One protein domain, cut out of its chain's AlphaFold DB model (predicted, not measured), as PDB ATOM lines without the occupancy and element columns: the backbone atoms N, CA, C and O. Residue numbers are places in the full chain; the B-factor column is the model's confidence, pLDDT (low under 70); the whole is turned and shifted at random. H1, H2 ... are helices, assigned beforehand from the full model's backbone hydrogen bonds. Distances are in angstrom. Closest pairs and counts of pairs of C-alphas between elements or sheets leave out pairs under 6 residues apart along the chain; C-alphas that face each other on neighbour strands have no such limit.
ATOM      1  N   HIS A 175     214.385 190.002 237.338       96.38
ATOM      2  CA  HIS A 175     213.759 190.719 236.224       96.38
ATOM      3  C   HIS A 175     212.335 191.219 236.527       96.38
ATOM      4  O   HIS A 175     211.573 191.542 235.609       96.38
ATOM      5  N   SER A 176     211.921 191.246 237.797       94.50
ATOM      6  CA  SER A 176     210.557 191.631 238.172       94.50
ATOM      7  C   SER A 176     210.237 193.085 237.791       94.50
ATOM      8  O   SER A 176     210.920 194.032 238.139       94.50
ATOM      9  N   SER A 177     209.123 193.329 237.107       91.94
ATOM     10  CA  SER A 177     208.748 194.709 236.732       91.94
ATOM     11  C   SER A 177     208.162 195.542 237.884       91.94
ATOM     12  O   SER A 177     207.830 196.714 237.694       91.94
ATOM     13  N   THR A 178     207.994 194.946 239.067       91.06
ATOM     14  CA  THR A 178     207.249 195.553 240.183       91.06
ATOM     15  C   THR A 178     208.119 196.354 241.145       91.06
ATOM     16  O   THR A 178     207.584 197.183 241.884       91.06
ATOM     17  N   LEU A 179     209.443 196.164 241.119       91.38
ATOM     18  CA  LEU A 179     210.383 196.850 242.003       91.38
ATOM     19  C   LEU A 179     211.501 197.550 241.209       91.38
ATOM     20  O   LEU A 179     211.787 197.197 240.063       91.38
ATOM     21  N   PRO A 180     212.157 198.567 241.801       85.19
ATOM     22  CA  PRO A 180     213.363 199.155 241.225       85.19
ATOM     23  C   PRO A 180     214.435 198.090 240.974       85.19
ATOM     24  O   PRO A 180     214.594 197.186 241.783       85.19
ATOM     25  N   ASN A 181     215.182 198.216 239.878       81.62
ATOM     26  CA  ASN A 181     216.188 197.237 239.439       81.62
ATOM     27  C   ASN A 181     215.680 195.809 239.215       81.62
ATOM     28  O   ASN A 181     216.502 194.922 239.037       81.62
ATOM     29  N   GLY A 182     214.367 195.588 239.191       90.00
ATOM     30  CA  GLY A 182     213.824 194.252 239.060       90.00
ATOM     31  C   GLY A 182     213.325 193.701 240.391       90.00
ATOM     32  O   GLY A 182     212.131 193.700 240.689       90.00
ATOM     33  N   ASP A 183     214.266 193.298 241.239       95.94
ATOM     34  CA  ASP A 183     214.002 192.677 242.539       95.94
ATOM     35  C   ASP A 183     214.103 193.640 243.732       95.94
ATOM     36  O   ASP A 183     213.923 193.229 244.875       95.94
ATOM     37  N   GLY A 184     214.382 194.927 243.523       95.44
ATOM     38  CA  GLY A 184     214.543 195.895 244.610       95.44
ATOM     39  C   GLY A 184     215.838 195.735 245.408       95.44
ATOM     40  O   GLY A 184     215.920 196.293 246.506       95.44
ATOM     41  N   CYS A 185     216.817 194.974 244.917       96.75
ATOM     42  CA  CYS A 185     218.163 194.883 245.475       96.75
ATOM     43  C   CYS A 185     219.137 195.713 244.615       96.75
ATOM     44  O   CYS A 185     218.950 195.910 243.417       96.75
ATOM     45  N   THR A 186     220.153 196.317 245.235       96.50
ATOM     46  CA  THR A 186     221.153 197.132 244.508       96.50
ATOM     47  C   THR A 186     222.444 196.374 244.216       96.50
ATOM     48  O   THR A 186     223.372 196.957 243.663       96.50
ATOM     49  N   ASP A 187     222.545 195.122 244.660       96.88
ATOM     50  CA  ASP A 187     223.644 194.195 244.367       96.88
ATOM     51  C   ASP A 187     223.283 193.165 243.275       96.88
ATOM     52  O   ASP A 187     224.062 192.247 243.006       96.88
ATOM     53  N   THR A 188     222.148 193.394 242.615       97.44
ATOM     54  CA  THR A 188     221.661 192.814 241.359       97.44
ATOM     55  C   THR A 188     221.508 193.933 240.316       97.44
ATOM     56  O   THR A 188     221.460 195.126 240.647       97.44
ATOM     57  N   LEU A 189     221.496 193.569 239.034       97.50
ATOM     58  CA  LEU A 189     221.349 194.496 237.913       97.50
ATOM     59  C   LEU A 189     219.963 194.363 237.278       97.50
ATOM     60  O   LEU A 189     219.434 193.257 237.228       97.50
ATOM     61  N   PRO A 190     219.410 195.449 236.702       96.38
ATOM     62  CA  PRO A 190     218.209 195.343 235.889       96.38
ATOM     63  C   PRO A 190     218.448 194.412 234.698       96.38
ATOM     64  O   PRO A 190     219.358 194.643 233.890       96.38
ATOM     65  N   ASP A 191     217.593 193.411 234.553       97.31
ATOM     66  CA  ASP A 191     217.642 192.436 233.473       97.31
ATOM     67  C   ASP A 191     216.249 192.139 232.885       97.31
ATOM     68  O   ASP A 191     215.234 192.771 233.189       97.31
ATOM     69  N   ASN A 192     216.217 191.192 231.955       96.00
ATOM     70  CA  ASN A 192     215.009 190.596 231.405       96.00
ATOM     71  C   ASN A 192     215.267 189.100 231.288       96.00
ATOM     72  O   ASN A 192     216.320 188.746 230.783       96.00
ATOM     73  N   GLN A 193     214.308 188.244 231.641       95.38
ATOM     74  CA  GLN A 193     214.465 186.778 231.637       95.38
ATOM     75  C   GLN A 193     215.035 186.146 230.346       95.38
ATOM     76  O   GLN A 193     215.483 185.011 230.385       95.38
ATOM     77  N   ASN A 194     214.970 186.831 229.195       96.31
ATOM     78  CA  ASN A 194     215.467 186.314 227.911       96.31
ATOM     79  C   ASN A 194     216.817 186.915 227.491       96.31
ATOM     80  O   ASN A 194     217.234 186.746 226.342       96.31
ATOM     81  N   TRP A 195     217.442 187.717 228.350       97.50
ATOM     82  CA  TRP A 195     218.734 188.317 228.051       97.50
ATOM     83  C   TRP A 195     219.867 187.300 228.163       97.50
ATOM     84  O   TRP A 195     219.722 186.261 228.782       97.50
ATOM     85  N   THR A 196     221.003 187.600 227.541       98.06
ATOM     86  CA  THR A 196     222.290 186.935 227.777       98.06
ATOM     87  C   THR A 196     223.119 187.725 228.798       98.06
ATOM     88  O   THR A 196     222.835 188.900 229.049       98.06
ATOM     89  N   ARG A 197     224.207 187.144 229.332       98.00
ATOM     90  CA  ARG A 197     225.170 187.888 230.177       98.00
ATOM     91  C   ARG A 197     225.673 189.161 229.497       98.00
ATOM     92  O   ARG A 197     225.750 190.208 230.135       98.00
ATOM     93  N   ASP A 198     225.950 189.093 228.193       98.56
ATOM     94  CA  ASP A 198     226.335 190.265 227.402       98.56
ATOM     95  C   ASP A 198     225.236 191.324 227.377       98.56
ATOM     96  O   ASP A 198     225.538 192.503 227.494       98.56
ATOM     97  N   GLN A 199     223.963 190.945 227.264       98.56
ATOM     98  CA  GLN A 199     222.865 191.913 227.252       98.56
ATOM     99  C   GLN A 199     222.660 192.576 228.621       98.56
ATOM    100  O   GLN A 199     222.442 193.787 228.669       98.56
ATOM    101  N   ILE A 200     222.817 191.837 229.727       98.38
ATOM    102  CA  ILE A 200     222.821 192.415 231.086       98.38
ATOM    103  C   ILE A 200     223.980 193.420 231.233       98.38
ATOM    104  O   ILE A 200     223.779 194.552 231.690       98.38
ATOM    105  N   ALA A 201     225.184 193.034 230.797       98.69
ATOM    106  CA  ALA A 201     226.378 193.880 230.828       98.69
ATOM    107  C   ALA A 201     226.240 195.127 229.935       98.69
ATOM    108  O   ALA A 201     226.544 196.240 230.365       98.69
ATOM    109  N   GLN A 202     225.725 194.969 228.715       98.69
ATOM    110  CA  GLN A 202     225.517 196.054 227.757       98.69
ATOM    111  C   GLN A 202     224.468 197.042 228.264       98.69
ATOM    112  O   GLN A 202     224.687 198.249 228.171       98.69
ATOM    113  N   ASN A 203     223.365 196.553 228.835       98.00
ATOM    114  CA  ASN A 203     222.325 197.406 229.405       98.00
ATOM    115  C   ASN A 203     222.854 198.249 230.575       98.00
ATOM    116  O   ASN A 203     222.554 199.437 230.669       98.00
ATOM    117  N   SER A 204     223.672 197.650 231.441       97.81
ATOM    118  CA  SER A 204     224.146 198.307 232.666       97.81
ATOM    119  C   SER A 204     225.393 199.171 232.454       97.81
ATOM    120  O   SER A 204     225.573 200.181 233.136       97.81
ATOM    121  N   TYR A 205     226.268 198.789 231.519       98.31
ATOM    122  CA  TYR A 205     227.616 199.354 231.388       98.31
ATOM    123  C   TYR A 205     228.022 199.731 229.958       98.31
ATOM    124  O   TYR A 205     229.099 200.299 229.785       98.31
ATOM    125  N   ALA A 206     227.202 199.436 228.943       98.38
ATOM    126  CA  ALA A 206     227.544 199.584 227.523       98.38
ATOM    127  C   ALA A 206     228.823 198.820 227.104       98.38
ATOM    128  O   ALA A 206     229.566 199.268 226.231       98.38
ATOM    129  N   LEU A 207     229.070 197.663 227.729       98.56
ATOM    130  CA  LEU A 207     230.196 196.761 227.469       98.56
ATOM    131  C   LEU A 207     229.687 195.332 227.259       98.56
ATOM    132  O   LEU A 207     228.653 194.967 227.814       98.56
ATOM    133  N   ASN A 208     230.431 194.509 226.518       98.62
ATOM    134  CA  ASN A 208     230.240 193.058 226.585       98.62
ATOM    135  C   ASN A 208     230.720 192.538 227.946       98.62
ATOM    136  O   ASN A 208     231.530 193.187 228.617       98.62
ATOM    137  N   TYR A 209     230.253 191.356 228.345       98.56
ATOM    138  CA  TYR A 209     230.636 190.746 229.615       98.56
ATOM    139  C   TYR A 209     232.156 190.603 229.715       98.56
ATOM    140  O   TYR A 209     232.738 191.025 230.709       98.56
ATOM    141  N   ASP A 210     232.827 190.118 228.667       98.62
ATOM    142  CA  ASP A 210     234.279 189.904 228.685       98.62
ATOM    143  C   ASP A 210     235.098 191.182 228.914       98.62
ATOM    144  O   ASP A 210     236.151 191.106 229.559       98.62
ATOM    145  N   ASP A 211     234.577 192.333 228.483       98.62
ATOM    146  CA  ASP A 211     235.193 193.658 228.619       98.62
ATOM    147  C   ASP A 211     234.896 194.329 229.974       98.62
ATOM    148  O   ASP A 211     235.492 195.357 230.312       98.62
ATOM    149  N   CYS A 212     233.982 193.769 230.772       98.62
ATOM    150  CA  CYS A 212     233.665 194.280 232.101       98.62
ATOM    151  C   CYS A 212     234.842 194.100 233.074       98.62
ATOM    152  O   CYS A 212     235.554 193.091 233.073       98.62
ATOM    153  N   SER A 213     235.014 195.067 233.978       98.44
ATOM    154  CA  SER A 213     235.917 194.915 235.126       98.44
ATOM    155  C   SER A 213     235.461 193.778 236.048       98.44
ATOM    156  O   SER A 213     234.299 193.380 236.028       98.44
ATOM    157  N   ALA A 214     236.347 193.285 236.917       98.06
ATOM    158  CA  ALA A 214     236.011 192.205 237.851       98.06
ATOM    159  C   ALA A 214     234.782 192.518 238.731       98.06
ATOM    160  O   ALA A 214     233.947 191.649 238.945       98.06
ATOM    161  N   ALA A 215     234.639 193.765 239.194       97.62
ATOM    162  CA  ALA A 215     233.484 194.180 239.991       97.62
ATOM    163  C   ALA A 215     232.183 194.224 239.168       97.62
ATOM    164  O   ALA A 215     231.125 193.858 239.666       97.62
ATOM    165  N   GLN A 216     232.259 194.642 237.901       98.31
ATOM    166  CA  GLN A 216     231.106 194.635 236.997       98.31
ATOM    167  C   GLN A 216     230.689 193.208 236.636       98.31
ATOM    168  O   GLN A 216     229.497 192.918 236.663       98.31
ATOM    169  N   LYS A 217     231.656 192.317 236.361       98.56
ATOM    170  CA  LYS A 217     231.403 190.888 236.129       98.56
ATOM    171  C   LYS A 217     230.697 190.258 237.322       98.56
ATOM    172  O   LYS A 217     229.648 189.670 237.127       98.56
ATOM    173  N   ALA A 218     231.176 190.515 238.542       97.94
ATOM    174  CA  ALA A 218     230.530 190.023 239.758       97.94
ATOM    175  C   ALA A 218     229.054 190.451 239.876       97.94
ATOM    176  O   ALA A 218     228.227 189.645 240.273       97.94
ATOM    177  N   LEU A 219     228.692 191.682 239.495       98.12
ATOM    178  CA  LEU A 219     227.287 192.120 239.498       98.12
ATOM    179  C   LEU A 219     226.450 191.472 238.381       98.12
ATOM    180  O   LEU A 219     225.273 191.182 238.589       98.12
ATOM    181  N   VAL A 220     227.042 191.229 237.206       98.31
ATOM    182  CA  VAL A 220     226.374 190.472 236.135       98.31
ATOM    183  C   VAL A 220     226.149 189.028 236.574       98.31
ATOM    184  O   VAL A 220     225.040 188.529 236.423       98.31
ATOM    185  N   ASP A 221     227.152 188.389 237.175       98.25
ATOM    186  CA  ASP A 221     227.067 187.011 237.661       98.25
ATOM    187  C   ASP A 221     226.071 186.895 238.828       98.25
ATOM    188  O   ASP A 221     225.205 186.027 238.788       98.25
ATOM    189  N   ASN A 222     226.072 187.845 239.776       97.75
ATOM    190  CA  ASN A 222     225.060 187.947 240.841       97.75
ATOM    191  C   ASN A 222     223.622 188.011 240.318       97.75
ATOM    192  O   ASN A 222     222.706 187.677 241.062       97.75
ATOM    193  N   THR A 223     223.424 188.503 239.092       97.94
ATOM    194  CA  THR A 223     222.111 188.620 238.442       97.94
ATOM    195  C   THR A 223     221.808 187.376 237.610       97.94
ATOM    196  O   THR A 223     220.717 186.828 237.692       97.94
ATOM    197  N   TRP A 224     222.780 186.896 236.830       98.00
ATOM    198  CA  TRP A 224     222.637 185.745 235.940       98.00
ATOM    199  C   TRP A 224     222.458 184.430 236.701       98.00
ATOM    200  O   TRP A 224     221.503 183.700 236.450       98.00
ATOM    201  N   GLU A 225     223.367 184.155 237.639       97.88
ATOM    202  CA  GLU A 225     223.445 182.925 238.441       97.88
ATOM    203  C   GLU A 225     222.633 183.047 239.748       97.88
ATOM    204  O   GLU A 225     222.739 182.204 240.642       97.88
ATOM    205  N   ASN A 226     221.830 184.111 239.879       98.38
ATOM    206  CA  ASN A 226     220.980 184.351 241.041       98.38
ATOM    207  C   ASN A 226     219.966 183.221 241.224       98.38
ATOM    208  O   ASN A 226     219.341 182.805 240.256       98.38
ATOM    209  N   LEU A 227     219.705 182.802 242.461       98.19
ATOM    210  CA  LEU A 227     218.628 181.869 242.793       98.19
ATOM    211  C   LEU A 227     217.281 182.306 242.190       98.19
ATOM    212  O   LEU A 227     216.507 181.468 241.743       98.19
ATOM    213  N   MET A 228     217.011 183.614 242.149       98.25
ATOM    214  CA  MET A 228     215.765 184.196 241.641       98.25
ATOM    215  C   MET A 228     215.814 184.551 240.142       98.25
ATOM    216  O   MET A 228     214.979 185.315 239.654       98.25
ATOM    217  N   SER A 229     216.792 184.032 239.401       97.06
ATOM    218  CA  SER A 229     216.954 184.224 237.955       97.06
ATOM    219  C   SER A 229     216.317 183.083 237.154       97.06
ATOM    220  O   SER A 229     216.191 181.964 237.641       97.06
ATOM    221  N   TYR A 230     215.956 183.357 235.895       95.75
ATOM    222  CA  TYR A 230     215.522 182.349 234.912       95.75
ATOM    223  C   TYR A 230     216.540 182.109 233.787       95.75
ATOM    224  O   TYR A 230     216.258 181.372 232.846       95.75
ATOM    225  N   HIS A 231     217.718 182.731 233.859       95.31
ATOM    226  CA  HIS A 231     218.702 182.702 232.772       95.31
ATOM    227  C   HIS A 231     219.401 181.354 232.599       95.31
ATOM    228  O   HIS A 231     219.633 180.910 231.477       95.31
ATOM    229  N   ASP A 232     219.772 180.729 233.712       92.00
ATOM    230  CA  ASP A 232     220.604 179.523 233.756       92.00
ATOM    231  C   ASP A 232     220.147 178.655 234.921       92.00
ATOM    232  O   ASP A 232     220.860 178.482 235.906       92.00
ATOM    233  N   VAL A 233     218.888 178.218 234.829       88.69
ATOM    234  CA  VAL A 233     218.139 177.574 235.918       88.69
ATOM    235  C   VAL A 233     218.917 176.437 236.585       88.69
ATOM    236  O   VAL A 233     218.923 176.375 237.809       88.69
ATOM    237  N   ASP A 234     219.684 175.663 235.809       85.75
ATOM    238  CA  ASP A 234     220.509 174.539 236.282       85.75
ATOM    239  C   ASP A 234     221.746 174.967 237.099       85.75
ATOM    240  O   ASP A 234     222.362 174.150 237.782       85.75
ATOM    241  N   ASN A 235     222.146 176.240 237.023       90.81
ATOM    242  CA  ASN A 235     223.306 176.801 237.721       90.81
ATOM    243  C   ASN A 235     222.933 177.980 238.635       90.81
ATOM    244  O   ASN A 235     223.818 178.707 239.096       90.81
ATOM    245  N   THR A 236     221.647 178.194 238.922       94.69
ATOM    246  CA  THR A 236     221.216 179.246 239.853       94.69
ATOM    247  C   THR A 236     221.541 178.859 241.295       94.69
ATOM    248  O   THR A 236     221.031 177.885 241.837       94.69
ATOM    249  N   HIS A 237     222.443 179.604 241.931       96.69
ATOM    250  CA  HIS A 237     222.922 179.283 243.281       96.69
ATOM    251  C   HIS A 237     223.359 180.511 244.085       96.69
ATOM    252  O   HIS A 237     223.749 180.366 245.239       96.69
ATOM    253  N   ILE A 238     223.308 181.718 243.519       97.56
ATOM    254  CA  ILE A 238     223.710 182.935 244.228       97.56
ATOM    255  C   ILE A 238     222.507 183.547 244.948       97.56
ATOM    256  O   ILE A 238     221.481 183.829 244.336       97.56
ATOM    257  N   ILE A 239     222.665 183.831 246.237       97.94
ATOM    258  CA  ILE A 239     221.774 184.695 247.015       97.94
ATOM    259  C   ILE A 239     222.598 185.910 247.426       97.94
ATOM    260  O   ILE A 239     223.563 185.796 248.186       97.94
TER     261      ILE A 239
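Overview. This is residues 175 to 239 of the 456 residues of an uncharacterized protein of Pontiella desulfatans (UniProt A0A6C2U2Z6). Little regular structure is present: two short helices, H2 and H1, cross steeply, and long loops, residues 175 to 196 and 225 to 239, fold mostly toward the Trp 224 end of H2. The printed part has 65 residues, with two named helices, H1 then H2, and no named strand. The class is all helix, though the named elements hold only 20 residues. The whole is compact, with a radius of gyration of the C-alphas of 10.7 A, and spans 28 by 25 by 20 A.

Along the chain. H2, residues 214 to 224, runs 15.0 A from C-alpha 214 at (236.011, 192.205, 237.851) to C-alpha 224 at (222.637, 185.745, 235.940). H1, residues 197 to 205, measures 11.8 A and begins at C-alpha 197, (225.170, 187.888, 230.177).

Arrangement. H2 and H1 touch; their closest C-alphas, Val 220 and Ala 201, are 6.3 A apart. They run opposite ways at a steep tilt of 58 degrees. In both, every O i to N i+4 pair is within hydrogen-bond range.

Size, cuts and confidence. The C-alphas farthest apart, Thr 178 and Asp 211, are 30.3 A apart. The link from H1 to H2 is short, with 8 residues. The printed part has no cut, and no printed residue is under 70 in pLDDT.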